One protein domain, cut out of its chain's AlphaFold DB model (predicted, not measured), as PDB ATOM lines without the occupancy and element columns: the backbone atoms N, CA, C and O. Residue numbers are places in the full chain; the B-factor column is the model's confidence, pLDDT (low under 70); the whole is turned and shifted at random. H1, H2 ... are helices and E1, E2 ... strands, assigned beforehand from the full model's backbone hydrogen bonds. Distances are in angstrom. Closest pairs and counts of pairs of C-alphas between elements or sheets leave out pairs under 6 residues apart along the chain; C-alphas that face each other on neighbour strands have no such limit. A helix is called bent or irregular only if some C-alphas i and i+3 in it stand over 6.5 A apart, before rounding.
ATOM      1  N   ASP A  72      -1.788 -49.425  28.341       36.28
ATOM      2  CA  ASP A  72      -1.467 -48.066  27.906       36.28
ATOM      3  C   ASP A  72      -1.363 -47.928  26.380       36.28
ATOM      4  O   ASP A  72      -1.722 -46.889  25.827       36.28
ATOM      5  N   GLU A  73      -0.942 -48.968  25.651       35.03
ATOM      6  CA  GLU A  73      -0.789 -48.904  24.189       35.03
ATOM      7  C   GLU A  73      -2.129 -48.840  23.445       35.03
ATOM      8  O   GLU A  73      -2.279 -48.072  22.487       35.03
ATOM      9  N   VAL A  74      -3.131 -49.587  23.915       34.19
ATOM     10  CA  VAL A  74      -4.493 -49.569  23.352       34.19
ATOM     11  C   VAL A  74      -5.151 -48.212  23.606       34.19
ATOM     12  O   VAL A  74      -5.819 -47.661  22.724       34.19
ATOM     13  N   TRP A  75      -4.904 -47.625  24.780       36.88
ATOM     14  CA  TRP A  75      -5.373 -46.286  25.114       36.88
ATOM     15  C   TRP A  75      -4.695 -45.210  24.266       36.88
ATOM     16  O   TRP A  75      -5.371 -44.335  23.717       36.88
ATOM     17  N   ARG A  76      -3.386 -45.346  24.025       39.97
ATOM     18  CA  ARG A  76      -2.608 -44.484  23.122       39.97
ATOM     19  C   ARG A  76      -3.146 -44.524  21.689       39.97
ATOM     20  O   ARG A  76      -3.281 -43.479  21.058       39.97
ATOM     21  N   MET A  77      -3.558 -45.692  21.189       37.81
ATOM     22  CA  MET A  77      -4.194 -45.828  19.867       37.81
ATOM     23  C   MET A  77      -5.561 -45.126  19.776       37.81
ATOM     24  O   MET A  77      -5.843 -44.452  18.781       37.81
ATOM     25  N   CYS A  78      -6.405 -45.242  20.807       36.78
ATOM     26  CA  CYS A  78      -7.691 -44.534  20.899       36.78
ATOM     27  C   CYS A  78      -7.523 -43.013  21.073       36.78
ATOM     28  O   CYS A  78      -8.369 -42.227  20.640       36.78
ATOM     29  N   TYR A  79      -6.418 -42.586  21.671       39.75
ATOM     30  CA  TYR A  79      -6.075 -41.185  21.868       39.75
ATOM     31  C   TYR A  79      -5.564 -40.530  20.574       39.75
ATOM     32  O   TYR A  79      -6.071 -39.482  20.163       39.75
ATOM     33  N   ASN A  80      -4.683 -41.229  19.850       40.69
ATOM     34  CA  ASN A  80      -4.227 -40.871  18.502       40.69
ATOM     35  C   ASN A  80      -5.399 -40.786  17.500       40.69
ATOM     36  O   ASN A  80      -5.392 -39.965  16.580       40.69
ATOM     37  N   PHE A  81      -6.448 -41.597  17.703       40.19
ATOM     38  CA  PHE A  81      -7.688 -41.576  16.920       40.19
ATOM     39  C   PHE A  81      -8.415 -40.224  16.967       40.19
ATOM     40  O   PHE A  81      -9.018 -39.823  15.970       40.19
ATOM     41  N   LEU A  82      -8.356 -39.498  18.083       39.34
ATOM     42  CA  LEU A  82      -9.038 -38.214  18.196       39.34
ATOM     43  C   LEU A  82      -8.207 -37.055  17.610       39.34
ATOM     44  O   LEU A  82      -8.792 -36.101  17.092       39.34
ATOM     45  N   SER A  83      -6.871 -37.173  17.602       38.22
ATOM     46  CA  SER A  83      -5.954 -36.184  17.005       38.22
ATOM     47  C   SER A  83      -6.126 -36.113  15.484       38.22
ATOM     48  O   SER A  83      -6.355 -35.039  14.919       38.22
ATOM     49  N   ALA A  84      -6.224 -37.279  14.838       35.97
ATOM     50  CA  ALA A  84      -6.365 -37.407  13.389       35.97
ATOM     51  C   ALA A  84      -7.681 -36.823  12.809       35.97
ATOM     52  O   ALA A  84      -7.777 -36.555  11.607       35.97
ATOM     53  N   ILE A  85      -8.717 -36.594  13.636       36.31
ATOM     54  CA  ILE A  85     -10.040 -36.093  13.202       36.31
ATOM     55  C   ILE A  85     -10.007 -34.613  12.774       36.31
ATOM     56  O   ILE A  85     -10.871 -34.184  11.998       36.31
ATOM     57  N   LYS A  86      -9.021 -33.832  13.237       39.59
ATOM     58  CA  LYS A  86      -8.855 -32.412  12.868       39.59
ATOM     59  C   LYS A  86      -7.800 -32.178  11.783       39.59
ATOM     60  O   LYS A  86      -7.970 -31.254  10.990       39.59
ATOM     61  N   GLU A  87      -6.783 -33.030  11.697       42.47
ATOM     62  CA  GLU A  87      -5.673 -32.930  10.730       42.47
ATOM     63  C   GLU A  87      -6.152 -33.038   9.270       42.47
ATOM     64  O   GLU A  87      -5.656 -32.348   8.380       42.47
ATOM     65  N   GLU A  88      -7.234 -33.791   9.040       37.12
ATOM     66  CA  GLU A  88      -7.891 -33.952   7.733       37.12
ATOM     67  C   GLU A  88      -8.461 -32.628   7.172       37.12
ATOM     68  O   GLU A  88      -8.624 -32.479   5.961       37.12
ATOM     69  N   LYS A  89      -8.749 -31.622   8.013       37.47
ATOM     70  CA  LYS A  89      -9.224 -30.311   7.525       37.47
ATOM     71  C   LYS A  89      -8.102 -29.366   7.091       37.47
ATOM     72  O   LYS A  89      -8.408 -28.401   6.398       37.47
ATOM     73  N   ALA A  90      -6.854 -29.627   7.482       34.66
ATOM     74  CA  ALA A  90      -5.703 -28.794   7.129       34.66
ATOM     75  C   ALA A  90      -4.870 -29.396   5.980       34.66
ATOM     76  O   ALA A  90      -4.389 -28.650   5.136       34.66
ATOM     77  N   VAL A 214      -9.424 -55.929   5.971       84.06
ATOM     78  CA  VAL A 214      -9.243 -55.763   7.420       84.06
ATOM     79  C   VAL A 214      -9.902 -54.466   7.911       84.06
ATOM     80  O   VAL A 214     -10.640 -54.468   8.895       84.06
ATOM     81  N   GLN A 215      -9.769 -53.387   7.141       85.31
ATOM     82  CA  GLN A 215     -10.479 -52.128   7.327       85.31
ATOM     83  C   GLN A 215     -12.002 -52.347   7.336       85.31
ATOM     84  O   GLN A 215     -12.679 -52.022   8.308       85.31
ATOM     85  N   LYS A 216     -12.569 -52.969   6.294       87.44
ATOM     86  CA  LYS A 216     -14.016 -53.250   6.219       87.44
ATOM     87  C   LYS A 216     -14.511 -54.084   7.406       87.44
ATOM     88  O   LYS A 216     -15.609 -53.823   7.898       87.44
ATOM     89  N   ARG A 217     -13.710 -55.039   7.895       90.44
ATOM     90  CA  ARG A 217     -14.037 -55.848   9.081       90.44
ATOM     91  C   ARG A 217     -14.247 -54.988  10.324       90.44
ATOM     92  O   ARG A 217     -15.227 -55.216  11.029       90.44
ATOM     93  N   MET A 218     -13.382 -54.000  10.557       88.94
ATOM     94  CA  MET A 218     -13.530 -53.049  11.661       88.94
ATOM     95  C   MET A 218     -14.896 -52.357  11.612       88.94
ATOM     96  O   MET A 218     -15.690 -52.444  12.550       88.94
ATOM     97  N   GLY A 219     -15.236 -51.772  10.462       90.94
ATOM     98  CA  GLY A 219     -16.525 -51.108  10.275       90.94
ATOM     99  C   GLY A 219     -17.726 -52.036  10.452       90.94
ATOM    100  O   GLY A 219     -18.729 -51.640  11.044       90.94
ATOM    101  N   THR A 220     -17.649 -53.278   9.970       93.00
ATOM    102  CA  THR A 220     -18.716 -54.272  10.164       93.00
ATOM    103  C   THR A 220     -18.922 -54.591  11.642       93.00
ATOM    104  O   THR A 220     -20.050 -54.489  12.122       93.00
ATOM    105  N   ARG A 221     -17.848 -54.877  12.389       93.69
ATOM    106  CA  ARG A 221     -17.930 -55.204  13.821       93.69
ATOM    107  C   ARG A 221     -18.477 -54.053  14.657       93.69
ATOM    108  O   ARG A 221     -19.323 -54.285  15.514       93.69
ATOM    109  N   LEU A 222     -18.079 -52.815  14.361       90.19
ATOM    110  CA  LEU A 222     -18.636 -51.631  15.025       90.19
ATOM    111  C   LEU A 222     -20.145 -51.485  14.771       90.19
ATOM    112  O   LEU A 222     -20.910 -51.200  15.691       90.19
ATOM    113  N   ARG A 223     -20.607 -51.714  13.533       93.00
ATOM    114  CA  ARG A 223     -22.047 -51.670  13.213       93.00
ATOM    115  C   ARG A 223     -22.813 -52.801  13.900       93.00
ATOM    116  O   ARG A 223     -23.917 -52.569  14.389       93.00
ATOM    117  N   GLU A 224     -22.245 -54.002  13.955       93.31
ATOM    118  CA  GLU A 224     -22.828 -55.146  14.664       93.31
ATOM    119  C   GLU A 224     -22.916 -54.909  16.171       93.31
ATOM    120  O   GLU A 224     -23.971 -55.162  16.751       93.31
ATOM    121  N   LEU A 225     -21.862 -54.372  16.790       90.75
ATOM    122  CA  LEU A 225     -21.842 -53.990  18.201       90.75
ATOM    123  C   LEU A 225     -22.995 -53.028  18.511       90.75
ATOM    124  O   LEU A 225     -23.840 -53.316  19.356       90.75
ATOM    125  N   VAL A 226     -23.101 -51.943  17.739       89.38
ATOM    126  CA  VAL A 226     -24.179 -50.953  17.873       89.38
ATOM    127  C   VAL A 226     -25.567 -51.577  17.695       89.38
ATOM    128  O   VAL A 226     -26.530 -51.154  18.337       89.38
ATOM    129  N   ASN A 227     -25.698 -52.580  16.825       88.19
ATOM    130  CA  ASN A 227     -26.955 -53.295  16.619       88.19
ATOM    131  C   ASN A 227     -27.299 -54.241  17.780       88.19
ATOM    132  O   ASN A 227     -28.478 -54.355  18.112       88.19
ATOM    133  N   LYS A 228     -26.305 -54.894  18.393       88.31
ATOM    134  CA  LYS A 228     -26.488 -55.816  19.526       88.31
ATOM    135  C   LYS A 228     -26.885 -55.089  20.808       88.31
ATOM    136  O   LYS A 228     -27.676 -55.614  21.580       88.31
ATOM    137  N   THR A 229     -26.430 -53.855  21.004       85.25
ATOM    138  CA  THR A 229     -26.760 -53.042  22.186       85.25
ATOM    139  C   THR A 229     -28.134 -52.357  22.102       85.25
ATOM    140  O   THR A 229     -28.319 -51.237  22.581       85.25
ATOM    141  N   ALA A 230     -29.104 -52.966  21.418       82.88
ATOM    142  CA  ALA A 230     -30.460 -52.443  21.319       82.88
ATOM    143  C   ALA A 230     -31.265 -52.822  22.570       82.88
ATOM    144  O   ALA A 230     -31.582 -53.989  22.775       82.88
ATOM    145  N   VAL A 231     -31.617 -51.824  23.377       80.44
ATOM    146  CA  VAL A 231     -32.379 -51.976  24.619       80.44
ATOM    147  C   VAL A 231     -33.798 -51.450  24.413       80.44
ATOM    148  O   VAL A 231     -34.003 -50.418  23.764       80.44
ATOM    149  N   ASP A 232     -34.789 -52.146  24.966       81.75
ATOM    150  CA  ASP A 232     -36.162 -51.649  25.005       81.75
ATOM    151  C   ASP A 232     -36.232 -50.427  25.925       81.75
ATOM    152  O   ASP A 232     -35.880 -50.469  27.098       81.75
ATOM    153  N   THR A 233     -36.655 -49.298  25.373       77.25
ATOM    154  CA  THR A 233     -36.786 -48.030  26.085       77.25
ATOM    155  C   THR A 233     -38.217 -47.539  25.960       77.25
ATOM    156  O   THR A 233     -38.769 -47.478  24.858       77.25
ATOM    157  N   GLU A 234     -38.822 -47.146  27.075       78.56
ATOM    158  CA  GLU A 234     -40.130 -46.504  27.055       78.56
ATOM    159  C   GLU A 234     -39.998 -45.025  26.696       78.56
ATOM    160  O   GLU A 234     -39.206 -44.264  27.254       78.56
ATOM    161  N   THR A 235     -40.768 -44.606  25.699       77.94
ATOM    162  CA  THR A 235     -40.886 -43.190  25.348       77.94
ATOM    163  C   THR A 235     -41.786 -42.459  26.341       77.94
ATOM    164  O   THR A 235     -42.618 -43.067  27.007       77.94
ATOM    165  N   LYS A 236     -41.712 -41.119  26.357       78.00
ATOM    166  CA  LYS A 236     -42.636 -40.260  27.127       78.00
ATOM    167  C   LYS A 236     -44.123 -40.528  26.820       78.00
ATOM    168  O   LYS A 236     -44.976 -40.204  27.631       78.00
ATOM    169  N   ALA A 237     -44.424 -41.144  25.674       81.12
ATOM    170  CA  ALA A 237     -45.760 -41.575  25.266       81.12
ATOM    171  C   ALA A 237     -46.098 -43.030  25.671       81.12
ATOM    172  O   ALA A 237     -46.999 -43.623  25.087       81.12
ATOM    173  N   ARG A 238     -45.346 -43.641  26.604       76.94
ATOM    174  CA  ARG A 238     -45.459 -45.054  27.044       76.94
ATOM    175  C   ARG A 238     -45.326 -46.101  25.929       76.94
ATOM    176  O   ARG A 238     -45.657 -47.268  26.111       76.94
ATOM    177  N   LYS A 239     -44.802 -45.721  24.761       82.88
ATOM    178  CA  LYS A 239     -44.500 -46.663  23.676       82.88
ATOM    179  C   LYS A 239     -43.110 -47.257  23.885       82.88
ATOM    180  O   LYS A 239     -42.146 -46.490  23.958       82.88
ATOM    181  N   LYS A 240     -43.011 -48.587  23.928       78.56
ATOM    182  CA  LYS A 240     -41.737 -49.323  23.934       78.56
ATOM    183  C   LYS A 240     -41.082 -49.229  22.555       78.56
ATOM    184  O   LYS A 240     -41.694 -49.582  21.548       78.56
ATOM    185  N   ILE A 241     -39.857 -48.713  22.503       82.75
ATOM    186  CA  ILE A 241     -39.029 -48.657  21.294       82.75
ATOM    187  C   ILE A 241     -37.670 -49.292  21.571       82.75
ATOM    188  O   ILE A 241     -37.091 -49.073  22.629       82.75
ATOM    189  N   LYS A 242     -37.114 -50.014  20.598       79.44
ATOM    190  CA  LYS A 242     -35.723 -50.473  20.673       79.44
ATOM    191  C   LYS A 242     -34.788 -49.312  20.367       79.44
ATOM    192  O   LYS A 242     -34.757 -48.821  19.236       79.44
ATOM    193  N   ARG A 243     -34.029 -48.861  21.363       80.94
ATOM    194  CA  ARG A 243     -32.969 -47.862  21.200       80.94
ATOM    195  C   ARG A 243     -31.611 -48.515  21.357       80.94
ATOM    196  O   ARG A 243     -31.365 -49.261  22.290       80.94
ATOM    197  N   LYS A 244     -30.709 -48.196  20.437       85.69
ATOM    198  CA  LYS A 244     -29.316 -48.640  20.489       85.69
ATOM    199  C   LYS A 244     -28.579 -47.770  21.504       85.69
ATOM    200  O   LYS A 244     -28.419 -46.580  21.246       85.69
ATOM    201  N   SER A 245     -28.168 -48.331  22.641       84.56
ATOM    202  CA  SER A 245     -27.562 -47.574  23.753       84.56
ATOM    203  C   SER A 245     -26.242 -46.890  23.370       84.56
ATOM    204  O   SER A 245     -25.945 -45.793  23.852       84.56
ATOM    205  N   LEU A 246     -25.503 -47.496  22.436       85.44
ATOM    206  CA  LEU A 246     -24.244 -46.982  21.894       85.44
ATOM    207  C   LEU A 246     -24.413 -46.056  20.678       85.44
ATOM    208  O   LEU A 246     -23.420 -45.584  20.128       85.44
ATOM    209  N   SER A 247     -25.643 -45.780  20.225       85.75
ATOM    210  CA  SER A 247     -25.886 -44.900  19.076       85.75
ATOM    211  C   SER A 247     -26.476 -43.560  19.496       85.75
ATOM    212  O   SER A 247     -27.393 -43.500  20.310       85.75
ATOM    213  N   GLY A 248     -25.989 -42.467  18.907       80.19
ATOM    214  CA  GLY A 248     -26.507 -41.131  19.197       80.19
ATOM    215  C   GLY A 248     -25.473 -40.019  19.068       80.19
ATOM    216  O   GLY A 248     -24.332 -40.238  18.663       80.19
ATOM    217  N   LYS A 249     -25.892 -38.795  19.409       74.12
ATOM    218  CA  LYS A 249     -25.015 -37.619  19.424       74.12
ATOM    219  C   LYS A 249     -23.909 -37.831  20.465       74.12
ATOM    220  O   LYS A 249     -24.216 -38.094  21.619       74.12
ATOM    221  N   GLY A 250     -22.651 -37.721  20.039       72.81
ATOM    222  CA  GLY A 250     -21.480 -37.970  20.890       72.81
ATOM    223  C   GLY A 250     -21.077 -39.444  21.028       72.81
ATOM    224  O   GLY A 250     -20.083 -39.709  21.681       72.81
ATOM    225  N   LYS A 251     -21.800 -40.388  20.406       85.06
ATOM    226  CA  LYS A 251     -21.472 -41.830  20.383       85.06
ATOM    227  C   LYS A 251     -21.348 -42.337  18.941       85.06
ATOM    228  O   LYS A 251     -21.045 -41.557  18.037       85.06
ATOM    229  N   PHE A 252     -21.638 -43.613  18.671       84.25
ATOM    230  CA  PHE A 252     -21.607 -44.132  17.309       84.25
ATOM    231  C   PHE A 252     -22.723 -43.558  16.434       84.25
ATOM    232  O   PHE A 252     -23.924 -43.793  16.617       84.25
ATOM    233  N   THR A 253     -22.286 -42.848  15.398       86.06
ATOM    234  CA  THR A 253     -23.068 -42.532  14.202       86.06
ATOM    235  C   THR A 253     -22.441 -43.247  13.008       86.06
ATOM    236  O   THR A 253     -21.260 -43.587  13.057       86.06
ATOM    237  N   ALA A 254     -23.191 -43.439  11.917       84.62
ATOM    238  CA  ALA A 254     -22.643 -44.039  10.695       84.62
ATOM    239  C   ALA A 254     -21.348 -43.334  10.246       84.62
ATOM    240  O   ALA A 254     -20.338 -43.989  10.027       84.62
ATOM    241  N   LYS A 255     -21.340 -41.994  10.270       83.81
ATOM    242  CA  LYS A 255     -20.170 -41.176   9.921       83.81
ATOM    243  C   LYS A 255     -18.961 -41.420  10.826       83.81
ATOM    244  O   LYS A 255     -17.839 -41.444  10.339       83.81
ATOM    245  N   ILE A 256     -19.180 -41.569  12.136       82.38
ATOM    246  CA  ILE A 256     -18.094 -41.847  13.090       82.38
ATOM    247  C   ILE A 256     -17.527 -43.246  12.848       82.38
ATOM    248  O   ILE A 256     -16.313 -43.403  12.815       82.38
ATOM    249  N   ILE A 257     -18.387 -44.241  12.608       85.25
ATOM    250  CA  ILE A 257     -17.949 -45.602  12.275       85.25
ATOM    251  C   ILE A 257     -17.149 -45.619  10.968       85.25
ATOM    252  O   ILE A 257     -16.106 -46.264  10.900       85.25
ATOM    253  N   ASP A 258     -17.605 -44.904   9.939       84.00
ATOM    254  CA  ASP A 258     -16.904 -44.835   8.655       84.00
ATOM    255  C   ASP A 258     -15.525 -44.174   8.814       84.00
ATOM    256  O   ASP A 258     -14.535 -44.696   8.303       84.00
ATOM    257  N   LYS A 259     -15.427 -43.094   9.603       80.56
ATOM    258  CA  LYS A 259     -14.145 -42.462   9.951       80.56
ATOM    259  C   LYS A 259     -13.215 -43.417  10.700       80.56
ATOM    260  O   LYS A 259     -12.095 -43.628  10.252       80.56
ATOM    261  N   LEU A 260     -13.687 -44.047  11.779       80.25
ATOM    262  CA  LEU A 260     -12.937 -45.058  12.545       80.25
ATOM    263  C   LEU A 260     -12.384 -46.163  11.647       80.25
ATOM    264  O   LEU A 260     -11.227 -46.557  11.752       80.25
ATOM    265  N   THR A 261     -13.224 -46.624  10.726       83.19
ATOM    266  CA  THR A 261     -12.870 -47.638   9.742       83.19
ATOM    267  C   THR A 261     -11.719 -47.159   8.860       83.19
ATOM    268  O   THR A 261     -10.737 -47.874   8.714       83.19
ATOM    269  N   VAL A 262     -11.801 -45.955   8.288       79.00
ATOM    270  CA  VAL A 262     -10.727 -45.369   7.462       79.00
ATOM    271  C   VAL A 262      -9.429 -45.199   8.243       79.00
ATOM    272  O   VAL A 262      -8.389 -45.656   7.769       79.00
ATOM    273  N   TYR A 263      -9.488 -44.624   9.444       72.00
ATOM    274  CA  TYR A 263      -8.300 -44.408  10.270       72.00
ATOM    275  C   TYR A 263      -7.599 -45.707  10.633       72.00
ATOM    276  O   TYR A 263      -6.382 -45.786  10.513       72.00
ATOM    277  N   TYR A 264      -8.353 -46.745  10.988       80.69
ATOM    278  CA  TYR A 264      -7.777 -48.053  11.273       80.69
ATOM    279  C   TYR A 264      -6.962 -48.596  10.082       80.69
ATOM    280  O   TYR A 264      -5.825 -49.034  10.239       80.69
ATOM    281  N   GLY A 265      -7.490 -48.478   8.859       75.62
ATOM    282  CA  GLY A 265      -6.758 -48.870   7.649       75.62
ATOM    283  C   GLY A 265      -5.561 -47.971   7.311       75.62
ATOM    284  O   GLY A 265      -4.617 -48.427   6.667       75.62
ATOM    285  N   LEU A 266      -5.585 -46.692   7.700       70.75
ATOM    286  CA  LEU A 266      -4.436 -45.789   7.563       70.75
ATOM    287  C   LEU A 266      -3.340 -46.112   8.580       70.75
ATOM    288  O   LEU A 266      -2.175 -46.138   8.200       70.75
ATOM    289  N   ALA A 267      -3.707 -46.413   9.827       71.25
ATOM    290  CA  ALA A 267      -2.768 -46.786  10.881       71.25
ATOM    291  C   ALA A 267      -1.949 -48.025  10.495       71.25
ATOM    292  O   ALA A 267      -0.729 -48.017  10.635       71.25
ATOM    293  N   ILE A 268      -2.605 -49.035   9.911       72.62
ATOM    294  CA  ILE A 268      -1.934 -50.234   9.386       72.62
ATOM    295  C   ILE A 268      -0.947 -49.879   8.264       72.62
ATOM    296  O   ILE A 268       0.184 -50.342   8.276       72.62
ATOM    297  N   ARG A 269      -1.358 -49.062   7.282       69.38
ATOM    298  CA  ARG A 269      -0.531 -48.773   6.091       69.38
ATOM    299  C   ARG A 269       0.634 -47.835   6.363       69.38
ATOM    300  O   ARG A 269       1.670 -47.958   5.725       69.38
ATOM    301  N   ARG A 270       0.442 -46.857   7.247       66.38
ATOM    302  CA  ARG A 270       1.408 -45.774   7.447       66.38
ATOM    303  C   ARG A 270       2.448 -46.096   8.520       66.38
ATOM    304  O   ARG A 270       3.416 -45.357   8.611       66.38
ATOM    305  N   TYR A 271       2.279 -47.158   9.320       55.34
ATOM    306  CA  TYR A 271       3.227 -47.565  10.380       55.34
ATOM    307  C   TYR A 271       3.665 -46.434  11.334       55.34
ATOM    308  O   TYR A 271       4.722 -46.488  11.967       55.34
ATOM    309  N   SER A 272       2.873 -45.367  11.423       44.12
ATOM    310  CA  SER A 272       3.360 -44.085  11.914       44.12
ATOM    311  C   SER A 272       2.205 -43.240  12.410       44.12
ATOM    312  O   SER A 272       1.709 -42.376  11.696       44.12
ATOM    313  N   TYR A 273       1.813 -43.470  13.657       48.28
ATOM    314  CA  TYR A 273       1.150 -42.444  14.457       48.28
ATOM    315  C   TYR A 273       1.677 -42.509  15.888       48.28
ATOM    316  O   TYR A 273       0.920 -42.574  16.845       48.28
ATOM    317  N   TYR A 274       3.001 -42.535  16.027       51.75
ATOM    318  CA  TYR A 274       3.635 -42.194  17.292       51.75
ATOM    319  C   TYR A 274       3.906 -40.698  17.233       51.75
ATOM    320  O   TYR A 274       4.592 -40.255  16.312       51.75
ATOM    321  N   HIS A 275       3.378 -39.919  18.181       49.91
ATOM    322  CA  HIS A 275       3.719 -38.498  18.283       49.91
ATOM    323  C   HIS A 275       5.241 -38.299  18.318       49.91
ATOM    324  O   HIS A 275       5.738 -37.353  17.725       49.91
ATOM    325  N   GLU A 276       5.984 -39.245  18.890       46.22
ATOM    326  CA  GLU A 276       7.454 -39.318  18.901       46.22
ATOM    327  C   GLU A 276       8.111 -39.319  17.509       46.22
ATOM    328  O   GLU A 276       9.272 -38.948  17.378       46.22
ATOM    329  N   LYS A 277       7.379 -39.718  16.460       46.38
ATOM    330  CA  LYS A 277       7.835 -39.693  15.062       46.38
ATOM    331  C   LYS A 277       7.292 -38.501  14.270       46.38
ATOM    332  O   LYS A 277       7.620 -38.363  13.093       46.38
ATOM    333  N   CYS A 278       6.458 -37.651  14.872       52.16
ATOM    334  CA  CYS A 278       6.096 -36.382  14.250       52.16
ATOM    335  C   CYS A 278       7.337 -35.473  14.190       52.16
ATOM    336  O   CYS A 278       8.135 -35.480  15.129       52.16
ATOM    337  N   PRO A 279       7.508 -34.673  13.119       56.75
ATOM    338  CA  PRO A 279       8.606 -33.717  13.034       56.75
ATOM    339  C   PRO A 279       8.621 -32.804  14.263       56.75
ATOM    340  O   PRO A 279       7.594 -32.233  14.625       56.75
ATOM    341  N   THR A 280       9.788 -32.655  14.887       55.19
ATOM    342  CA  THR A 280       9.999 -31.838  16.093       55.19
ATOM    343  C   THR A 280      10.080 -30.338  15.809       55.19
ATOM    344  O   THR A 280      10.255 -29.551  16.739       55.19
ATOM    345  N   SER A 281       9.976 -29.905  14.546       53.25
ATOM    346  CA  SER A 281      10.041 -28.479  14.232       53.25
ATOM    347  C   SER A 281       8.733 -27.771  14.595       53.25
ATOM    348  O   SER A 281       7.625 -28.261  14.366       53.25
ATOM    349  N   THR A 282       8.883 -26.570  15.146       48.59
ATOM    350  CA  THR A 282       7.822 -25.671  15.624       48.59
ATOM    351  C   THR A 282       6.810 -25.244  14.550       48.59
ATOM    352  O   THR A 282       5.774 -24.668  14.885       48.59
ATOM    353  N   ASP A 283       7.069 -25.568  13.280       48.09
ATOM    354  CA  ASP A 283       6.275 -25.158  12.118       48.09
ATOM    355  C   ASP A 283       5.155 -26.138  11.725       48.09
ATOM    356  O   ASP A 283       4.342 -25.817  10.857       48.09
ATOM    357  N   PHE A 284       5.037 -27.312  12.362       54.34
ATOM    358  CA  PHE A 284       4.052 -28.324  11.949       54.34
ATOM    359  C   PHE A 284       2.823 -28.461  12.853       54.34
ATOM    360  O   PHE A 284       2.786 -28.063  14.010       54.34
ATOM    361  N   TRP A 285       1.770 -29.028  12.266       56.25
ATOM    362  CA  TRP A 285       0.364 -29.072  12.686       56.25
ATOM    363  C   TRP A 285       0.046 -29.835  13.990       56.25
ATOM    364  O   TRP A 285      -1.091 -29.767  14.457       56.25
ATOM    365  N   CYS A 286       0.999 -30.555  14.589       65.56
ATOM    366  CA  CYS A 286       0.752 -31.443  15.730       65.56
ATOM    367  C   CYS A 286       0.717 -30.673  17.067       65.56
ATOM    368  O   CYS A 286       1.761 -30.310  17.607       65.56
ATOM    369  N   GLU A 287      -0.482 -30.443  17.620       68.25
ATOM    370  CA  GLU A 287      -0.694 -29.701  18.884       68.25
ATOM    371  C   GLU A 287       0.094 -30.302  20.069       68.25
ATOM    372  O   GLU A 287       0.632 -29.555  20.883       68.25
ATOM    373  N   TRP A 288       0.236 -31.634  20.123       72.19
ATOM    374  CA  TRP A 288       0.996 -32.326  21.173       72.19
ATOM    375  C   TRP A 288       2.501 -32.058  21.085       72.19
ATOM    376  O   TRP A 288       3.119 -31.750  22.097       72.19
ATOM    377  N   GLN A 289       3.099 -32.102  19.887       69.88
ATOM    378  CA  GLN A 289       4.524 -31.782  19.706       69.88
ATOM    379  C   GLN A 289       4.819 -30.308  20.002       69.88
ATOM    380  O   GLN A 289       5.874 -29.992  20.540       69.88
ATOM    381  N   LYS A 290       3.869 -29.401  19.729       73.69
ATOM    382  CA  LYS A 290       3.986 -27.995  20.145       73.69
ATOM    383  C   LYS A 290       4.001 -27.856  21.662       73.69
ATOM    384  O   LYS A 290       4.847 -27.142  22.188       73.69
ATOM    385  N   ALA A 291       3.107 -28.560  22.356       74.06
ATOM    386  CA  ALA A 291       3.088 -28.581  23.815       74.06
ATOM    387  C   ALA A 291       4.352 -29.240  24.393       74.06
ATOM    388  O   ALA A 291       4.914 -28.731  25.355       74.06
ATOM    389  N   ALA A 292       4.849 -30.315  23.773       75.62
ATOM    390  CA  ALA A 292       6.109 -30.961  24.138       75.62
ATOM    391  C   ALA A 292       7.310 -30.020  23.972       75.62
ATOM    392  O   ALA A 292       8.087 -29.856  24.909       75.62
ATOM    393  N   ALA A 293       7.426 -29.344  22.826       74.56
ATOM    394  CA  ALA A 293       8.485 -28.373  22.560       74.56
ATOM    395  C   ALA A 293       8.411 -27.141  23.482       74.56
ATOM    396  O   ALA A 293       9.445 -26.577  23.832       74.56
ATOM    397  N   ALA A 294       7.206 -26.740  23.896       78.00
ATOM    398  CA  ALA A 294       6.985 -25.648  24.845       78.00
ATOM    399  C   ALA A 294       7.154 -26.062  26.322       78.00
ATOM    400  O   ALA A 294       7.130 -25.200  27.197       78.00
ATOM    401  N   GLY A 295       7.326 -27.358  26.617       79.31
ATOM    402  CA  GLY A 295       7.386 -27.869  27.992       79.31
ATOM    403  C   GLY A 295       6.043 -27.825  28.736       79.31
ATOM    404  O   GLY A 295       6.018 -27.797  29.962       79.31
ATOM    405  N   GLU A 296       4.923 -27.814  28.011       84.00
ATOM    406  CA  GLU A 296       3.555 -27.648  28.528       84.00
ATOM    407  C   GLU A 296       2.740 -28.959  28.524       84.00
ATOM    408  O   GLU A 296       1.511 -28.939  28.558       84.00
ATOM    409  N   LEU A 297       3.395 -30.126  28.479       76.88
ATOM    410  CA  LEU A 297       2.700 -31.423  28.412       76.88
ATOM    411  C   LEU A 297       1.789 -31.686  29.617       76.88
ATOM    412  O   LEU A 297       0.691 -32.212  29.440       76.88
ATOM    413  N   ASP A 298       2.194 -31.264  30.816       74.81
ATOM    414  CA  ASP A 298       1.429 -31.484  32.051       74.81
ATOM    415  C   ASP A 298       0.082 -30.740  32.073       74.81
ATOM    416  O   ASP A 298      -0.859 -31.143  32.759       74.81
ATOM    417  N   SER A 299      -0.027 -29.637  31.328       75.94
ATOM    418  CA  SER A 299      -1.248 -28.832  31.207       75.94
ATOM    419  C   SER A 299      -1.965 -29.041  29.872       75.94
ATOM    420  O   SER A 299      -3.068 -28.511  29.678       75.94
ATOM    421  N   PHE A 300      -1.379 -29.826  28.965       73.88
ATOM    422  CA  PHE A 300      -1.913 -30.038  27.635       73.88
ATOM    423  C   PHE A 300      -3.233 -30.805  27.692       73.88
ATOM    424  O   PHE A 300      -3.332 -31.940  28.161       73.88
ATOM    425  N   LYS A 301      -4.280 -30.170  27.169       66.12
ATOM    426  CA  LYS A 301      -5.574 -30.801  26.941       66.12
ATOM    427  C   LYS A 301      -5.941 -30.635  25.488       66.12
ATOM    428  O   LYS A 301      -5.977 -29.519  24.972       66.12
ATOM    429  N   TYR A 302      -6.280 -31.745  24.850       62.94
ATOM    430  CA  TYR A 302      -6.797 -31.691  23.497       62.94
ATOM    431  C   TYR A 302      -8.092 -30.888  23.442       62.94
ATOM    432  O   TYR A 302      -8.951 -30.957  24.320       62.94
ATOM    433  N   THR A 303      -8.251 -30.151  22.347       54.75
ATOM    434  CA  THR A 303      -9.407 -29.278  22.110       54.75
ATOM    435  C   THR A 303     -10.701 -30.035  21.773       54.75
ATOM    436  O   THR A 303     -11.710 -29.415  21.430       54.75
ATOM    437  N   TYR A 304     -10.691 -31.368  21.832       60.19
ATOM    438  CA  TYR A 304     -11.813 -32.229  21.470       60.19
ATOM    439  C   TYR A 304     -12.259 -33.119  22.634       60.19
ATOM    440  O   TYR A 304     -11.479 -33.507  23.498       60.19
ATOM    441  N   ASN A 305     -13.544 -33.473  22.621       60.78
ATOM    442  CA  ASN A 305     -14.124 -34.381  23.603       60.78
ATOM    443  C   ASN A 305     -13.815 -35.830  23.222       60.78
ATOM    444  O   ASN A 305     -14.029 -36.222  22.071       60.78
ATOM    445  N   ALA A 306     -13.370 -36.620  24.197       66.81
ATOM    446  CA  ALA A 306     -13.223 -38.059  24.042       66.81
ATOM    447  C   ALA A 306     -14.570 -38.738  23.745       66.81
ATOM    448  O   ALA A 306     -15.645 -38.196  24.038       66.81
ATOM    449  N   LEU A 307     -14.508 -39.934  23.151       75.56
ATOM    450  CA  LEU A 307     -15.681 -40.801  23.121       75.56
ATOM    451  C   LEU A 307     -16.096 -41.127  24.568       75.56
ATOM    452  O   LEU A 307     -15.229 -41.224  25.433       75.56
ATOM    453  N   PRO A 308     -17.398 -41.271  24.850       79.69
ATOM    454  CA  PRO A 308     -17.865 -41.669  26.171       79.69
ATOM    455  C   PRO A 308     -17.264 -43.004  26.622       79.69
ATOM    456  O   PRO A 308     -17.073 -43.893  25.793       79.69
ATOM    457  N   GLU A 309     -17.030 -43.161  27.923       79.62
ATOM    458  CA  GLU A 309     -16.396 -44.363  28.489       79.62
ATOM    459  C   GLU A 309     -17.135 -45.651  28.102       79.62
ATOM    460  O   GLU A 309     -16.535 -46.608  27.629       79.62
ATOM    461  N   ASP A 310     -18.471 -45.620  28.135       80.56
ATOM    462  CA  ASP A 310     -19.309 -46.760  27.751       80.56
ATOM    463  C   ASP A 310     -19.132 -47.182  26.282       80.56
ATOM    464  O   ASP A 310     -19.385 -48.330  25.913       80.56
ATOM    465  N   VAL A 311     -18.710 -46.251  25.424       81.00
ATOM    466  CA  VAL A 311     -18.366 -46.514  24.026       81.00
ATOM    467  C   VAL A 311     -16.969 -47.121  23.915       81.00
ATOM    468  O   VAL A 311     -16.785 -48.020  23.094       81.00
ATOM    469  N   LEU A 312     -16.014 -46.640  24.713       78.81
ATOM    470  CA  LEU A 312     -14.625 -47.106  24.732       78.81
ATOM    471  C   LEU A 312     -14.524 -48.538  25.271       78.81
ATOM    472  O   LEU A 312     -13.969 -49.405  24.593       78.81
ATOM    473  N   ASP A 313     -15.187 -48.819  26.392       81.06
ATOM    474  CA  ASP A 313     -15.306 -50.165  26.961       81.06
ATOM    475  C   ASP A 313     -15.879 -51.157  25.944       81.06
ATOM    476  O   ASP A 313     -15.375 -52.266  25.753       81.06
ATOM    477  N   ALA A 314     -16.923 -50.738  25.224       83.62
ATOM    478  CA  ALA A 314     -17.600 -51.595  24.262       83.62
ATOM    479  C   ALA A 314     -16.742 -51.924  23.027       83.62
ATOM    480  O   ALA A 314     -16.931 -52.985  22.425       83.62
ATOM    481  N   ILE A 315     -15.813 -51.045  22.626       84.00
ATOM    482  CA  ILE A 315     -14.939 -51.282  21.462       84.00
ATOM    483  C   ILE A 315     -13.595 -51.912  21.797       84.00
ATOM    484  O   ILE A 315     -12.973 -52.430  20.868       84.00
ATOM    485  N   LYS A 316     -13.165 -51.909  23.067       82.12
ATOM    486  CA  LYS A 316     -11.868 -52.454  23.504       82.12
ATOM    487  C   LYS A 316     -11.613 -53.844  22.913       82.12
ATOM    488  O   LYS A 316     -10.667 -54.026  22.153       82.12
ATOM    489  N   SER A 317     -12.562 -54.765  23.090       86.69
ATOM    490  CA  SER A 317     -12.468 -56.134  22.550       86.69
ATOM    491  C   SER A 317     -12.338 -56.220  21.018       86.69
ATOM    492  O   SER A 317     -11.701 -57.133  20.490       86.69
ATOM    493  N   ILE A 318     -12.930 -55.279  20.269       87.31
ATOM    494  CA  ILE A 318     -12.819 -55.238  18.803       87.31
ATOM    495  C   ILE A 318     -11.411 -54.800  18.406       87.31
ATOM    496  O   ILE A 318     -10.833 -55.395  17.495       87.31
ATOM    497  N   TYR A 319     -10.880 -53.773  19.070       81.81
ATOM    498  CA  TYR A 319      -9.531 -53.274  18.828       81.81
ATOM    499  C   TYR A 319      -8.477 -54.309  19.205       81.81
ATOM    500  O   TYR A 319      -7.597 -54.571  18.391       81.81
ATOM    501  N   GLU A 320      -8.599 -54.949  20.366       81.31
ATOM    502  CA  GLU A 320      -7.698 -56.021  20.800       81.31
ATOM    503  C   GLU A 320      -7.671 -57.170  19.790       81.31
ATOM    504  O   GLU A 320      -6.602 -57.600  19.364       81.31
ATOM    505  N   ASP A 321      -8.837 -57.638  19.326       84.81
ATOM    506  CA  ASP A 321      -8.886 -58.737  18.359       84.81
ATOM    507  C   ASP A 321      -8.296 -58.356  16.994       84.81
ATOM    508  O   ASP A 321      -7.646 -59.177  16.348       84.81
ATOM    509  N   LEU A 322      -8.510 -57.116  16.545       85.31
ATOM    510  CA  LEU A 322      -7.969 -56.636  15.274       85.31
ATOM    511  C   LEU A 322      -6.493 -56.217  15.366       85.31
ATOM    512  O   LEU A 322      -5.820 -56.190  14.340       85.31
ATOM    513  N   SER A 323      -5.967 -55.992  16.568       81.38
ATOM    514  CA  SER A 323      -4.562 -55.626  16.800       81.38
ATOM    515  C   SER A 323      -3.676 -56.828  17.145       81.38
ATOM    516  O   SER A 323      -2.511 -56.662  17.485       81.38
ATOM    517  N   LYS A 324      -4.191 -58.061  17.037       81.38
ATOM    518  CA  LYS A 324      -3.397 -59.281  17.238       81.38
ATOM    519  C   LYS A 324      -2.236 -59.358  16.243       81.38
ATOM    520  O   LYS A 324      -2.463 -59.276  15.034       81.38
ATOM    521  N   ASN A 325      -1.031 -59.661  16.737       76.44
ATOM    522  CA  ASN A 325       0.185 -59.806  15.922       76.44
ATOM    523  C   ASN A 325      -0.021 -60.719  14.711       76.44
ATOM    524  O   ASN A 325       0.273 -60.320  13.593       76.44
ATOM    525  N   ALA A 326      -0.669 -61.873  14.889       82.44
ATOM    526  CA  ALA A 326      -0.944 -62.795  13.787       82.44
ATOM    527  C   ALA A 326      -1.744 -62.165  12.626       82.44
ATOM    528  O   ALA A 326      -1.627 -62.617  11.490       82.44
ATOM    529  N   LEU A 327      -2.600 -61.169  12.887       81.19
ATOM    530  CA  LEU A 327      -3.299 -60.421  11.839       81.19
ATOM    531  C   LEU A 327      -2.409 -59.310  11.270       81.19
ATOM    532  O   LEU A 327      -2.335 -59.174  10.049       81.19
ATOM    533  N   LEU A 328      -1.752 -58.540  12.141       79.06
ATOM    534  CA  LEU A 328      -0.940 -57.388  11.751       79.06
ATOM    535  C   LEU A 328       0.309 -57.785  10.957       79.06
ATOM    536  O   LEU A 328       0.618 -57.112   9.982       79.06
ATOM    537  N   GLU A 329       0.956 -58.902  11.293       76.38
ATOM    538  CA  GLU A 329       2.082 -59.487  10.547       76.38
ATOM    539  C   GLU A 329       1.710 -59.757   9.086       76.38
ATOM    540  O   GLU A 329       2.481 -59.450   8.183       76.38
ATOM    541  N   ARG A 330       0.485 -60.239   8.834       77.62
ATOM    542  CA  ARG A 330      -0.038 -60.436   7.472       77.62
ATOM    543  C   ARG A 330      -0.485 -59.141   6.794       77.62
ATOM    544  O   ARG A 330      -0.911 -59.170   5.649       77.62
ATOM    545  N   CYS A 331      -0.490 -58.017   7.502       73.69
ATOM    546  CA  CYS A 331      -0.802 -56.708   6.934       73.69
ATOM    547  C   CYS A 331       0.462 -55.892   6.637       73.69
ATOM    548  O   CYS A 331       0.333 -54.787   6.106       73.69
TER     549      CYS A 331
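AT A GLANCE: This is residues 72 to 90 and 214 to 331 of the 493 residues of an uncharacterized protein of Eumeta variegata (UniProt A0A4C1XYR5). A loose group of helices has H2 packed on H3 along one side and on H5 along another, while H1 crosses H3 at its residues 81 to 84 and meets H5 near its own first end, at residue 74, each with few contacts. The hairpin of E1 and E2 makes one end of the long axis, and at the other end a wide loop, residues 271 to 308, holds the short helix H4; the short helix H6 meets H3 at residues 268 to 269 of H3 alone, with few contacts. The printed part has 137 residues with six named helices and two named strands, in the order H1 H2 E1 E2 H3 H4 H5 H6, the two strands antiparallel, and the class is mostly helix. It is loose, with a radius of gyration of the C-alphas of 17.7 A, and spans 59 by 38 by 27 A.

IN THESE COORDINATES: H1, residues 72 to 90, begins with C-alpha 72 at (-1.467, -48.066, 27.906) and is 28.7 A long. It has a kink of 29 degrees near residue 84 and is neither bent nor irregular, but only just: C-alphas 83 and 86 are 6.3 A apart. H2 is residues 214 to 228, 21.1 A long. E1, residues 230 to 234, and E2, residues 240 to 244, follow. H3, residues 254 to 270, is 24.3 A long and begins with C-alpha 254 at (-22.643, -44.039, 10.695). H4 is residues 287 to 294. H5, residues 309 to 322, 19.9 A long, is irregular, with C-alphas 314 and 317 7.1 A apart. H6, residues 325 to 331, ends with C-alpha 331 at (-0.802, -56.708, 6.934).

HOW THE PARTS SIT: H3 is the hub, touching H1, H2 and H6. H2 and H3 touch at a shallow tilt of 30 degrees, opposite ways; their closest C-alphas, of Gln 215 and Gly 265, are 5.0 A apart. H2 and H5 touch at a steep tilt of 40 degrees, opposite ways, closest at the C-alphas of Arg 221 and Ile 318, 7.1 A. H3 and H5 are apart. H1 only just touches H3, with 3 pairs of C-alphas within 8 A, about perpendicular at 75 degrees, closest at Phe 81 and Tyr 263, 7.3 A between C-alphas. H1 only just touches H5 too, with 3 such pairs and residue 74 alone of H1; the closest C-alphas, of Val 74 and Glu 320, are 7.6 A apart. H3 and H6 only just touch, with 3 such pairs, about perpendicular at 84 degrees; the closest C-alphas, of Ile 268 and Cys 331, are 7.0 A apart. H4 touches no helix. The packing of the helices is mostly crossed, with 1 of 5 touching pairs at a shallow tilt. In the hairpin of E1 and E2, N 231 and O 243 are 2.8 A apart, within hydrogen-bond range. Every O i to N i+4 pair is within hydrogen-bond range in H2, H3 and H4; the counts are 7 of 15 in H1, with 11 of 16 O i to N i+3 pairs, 7 of 10 in H5 and 2 of 3 in H6.

THE WHOLE: The outline is only just elongated, and the two farthest C-alphas, of Arg 238 and Ser 281, are 59.3 A apart. Residues 91 to 213 are not printed, and C-alphas 90 and 214 are 27.2 A apart across the cut. The links from H3 to H4 and from H4 to H5 are long. The mean pLDDT of the printed part is 70.8; residues 72 to 90, 269 to 287, 289 and 301 to 306 are under 70.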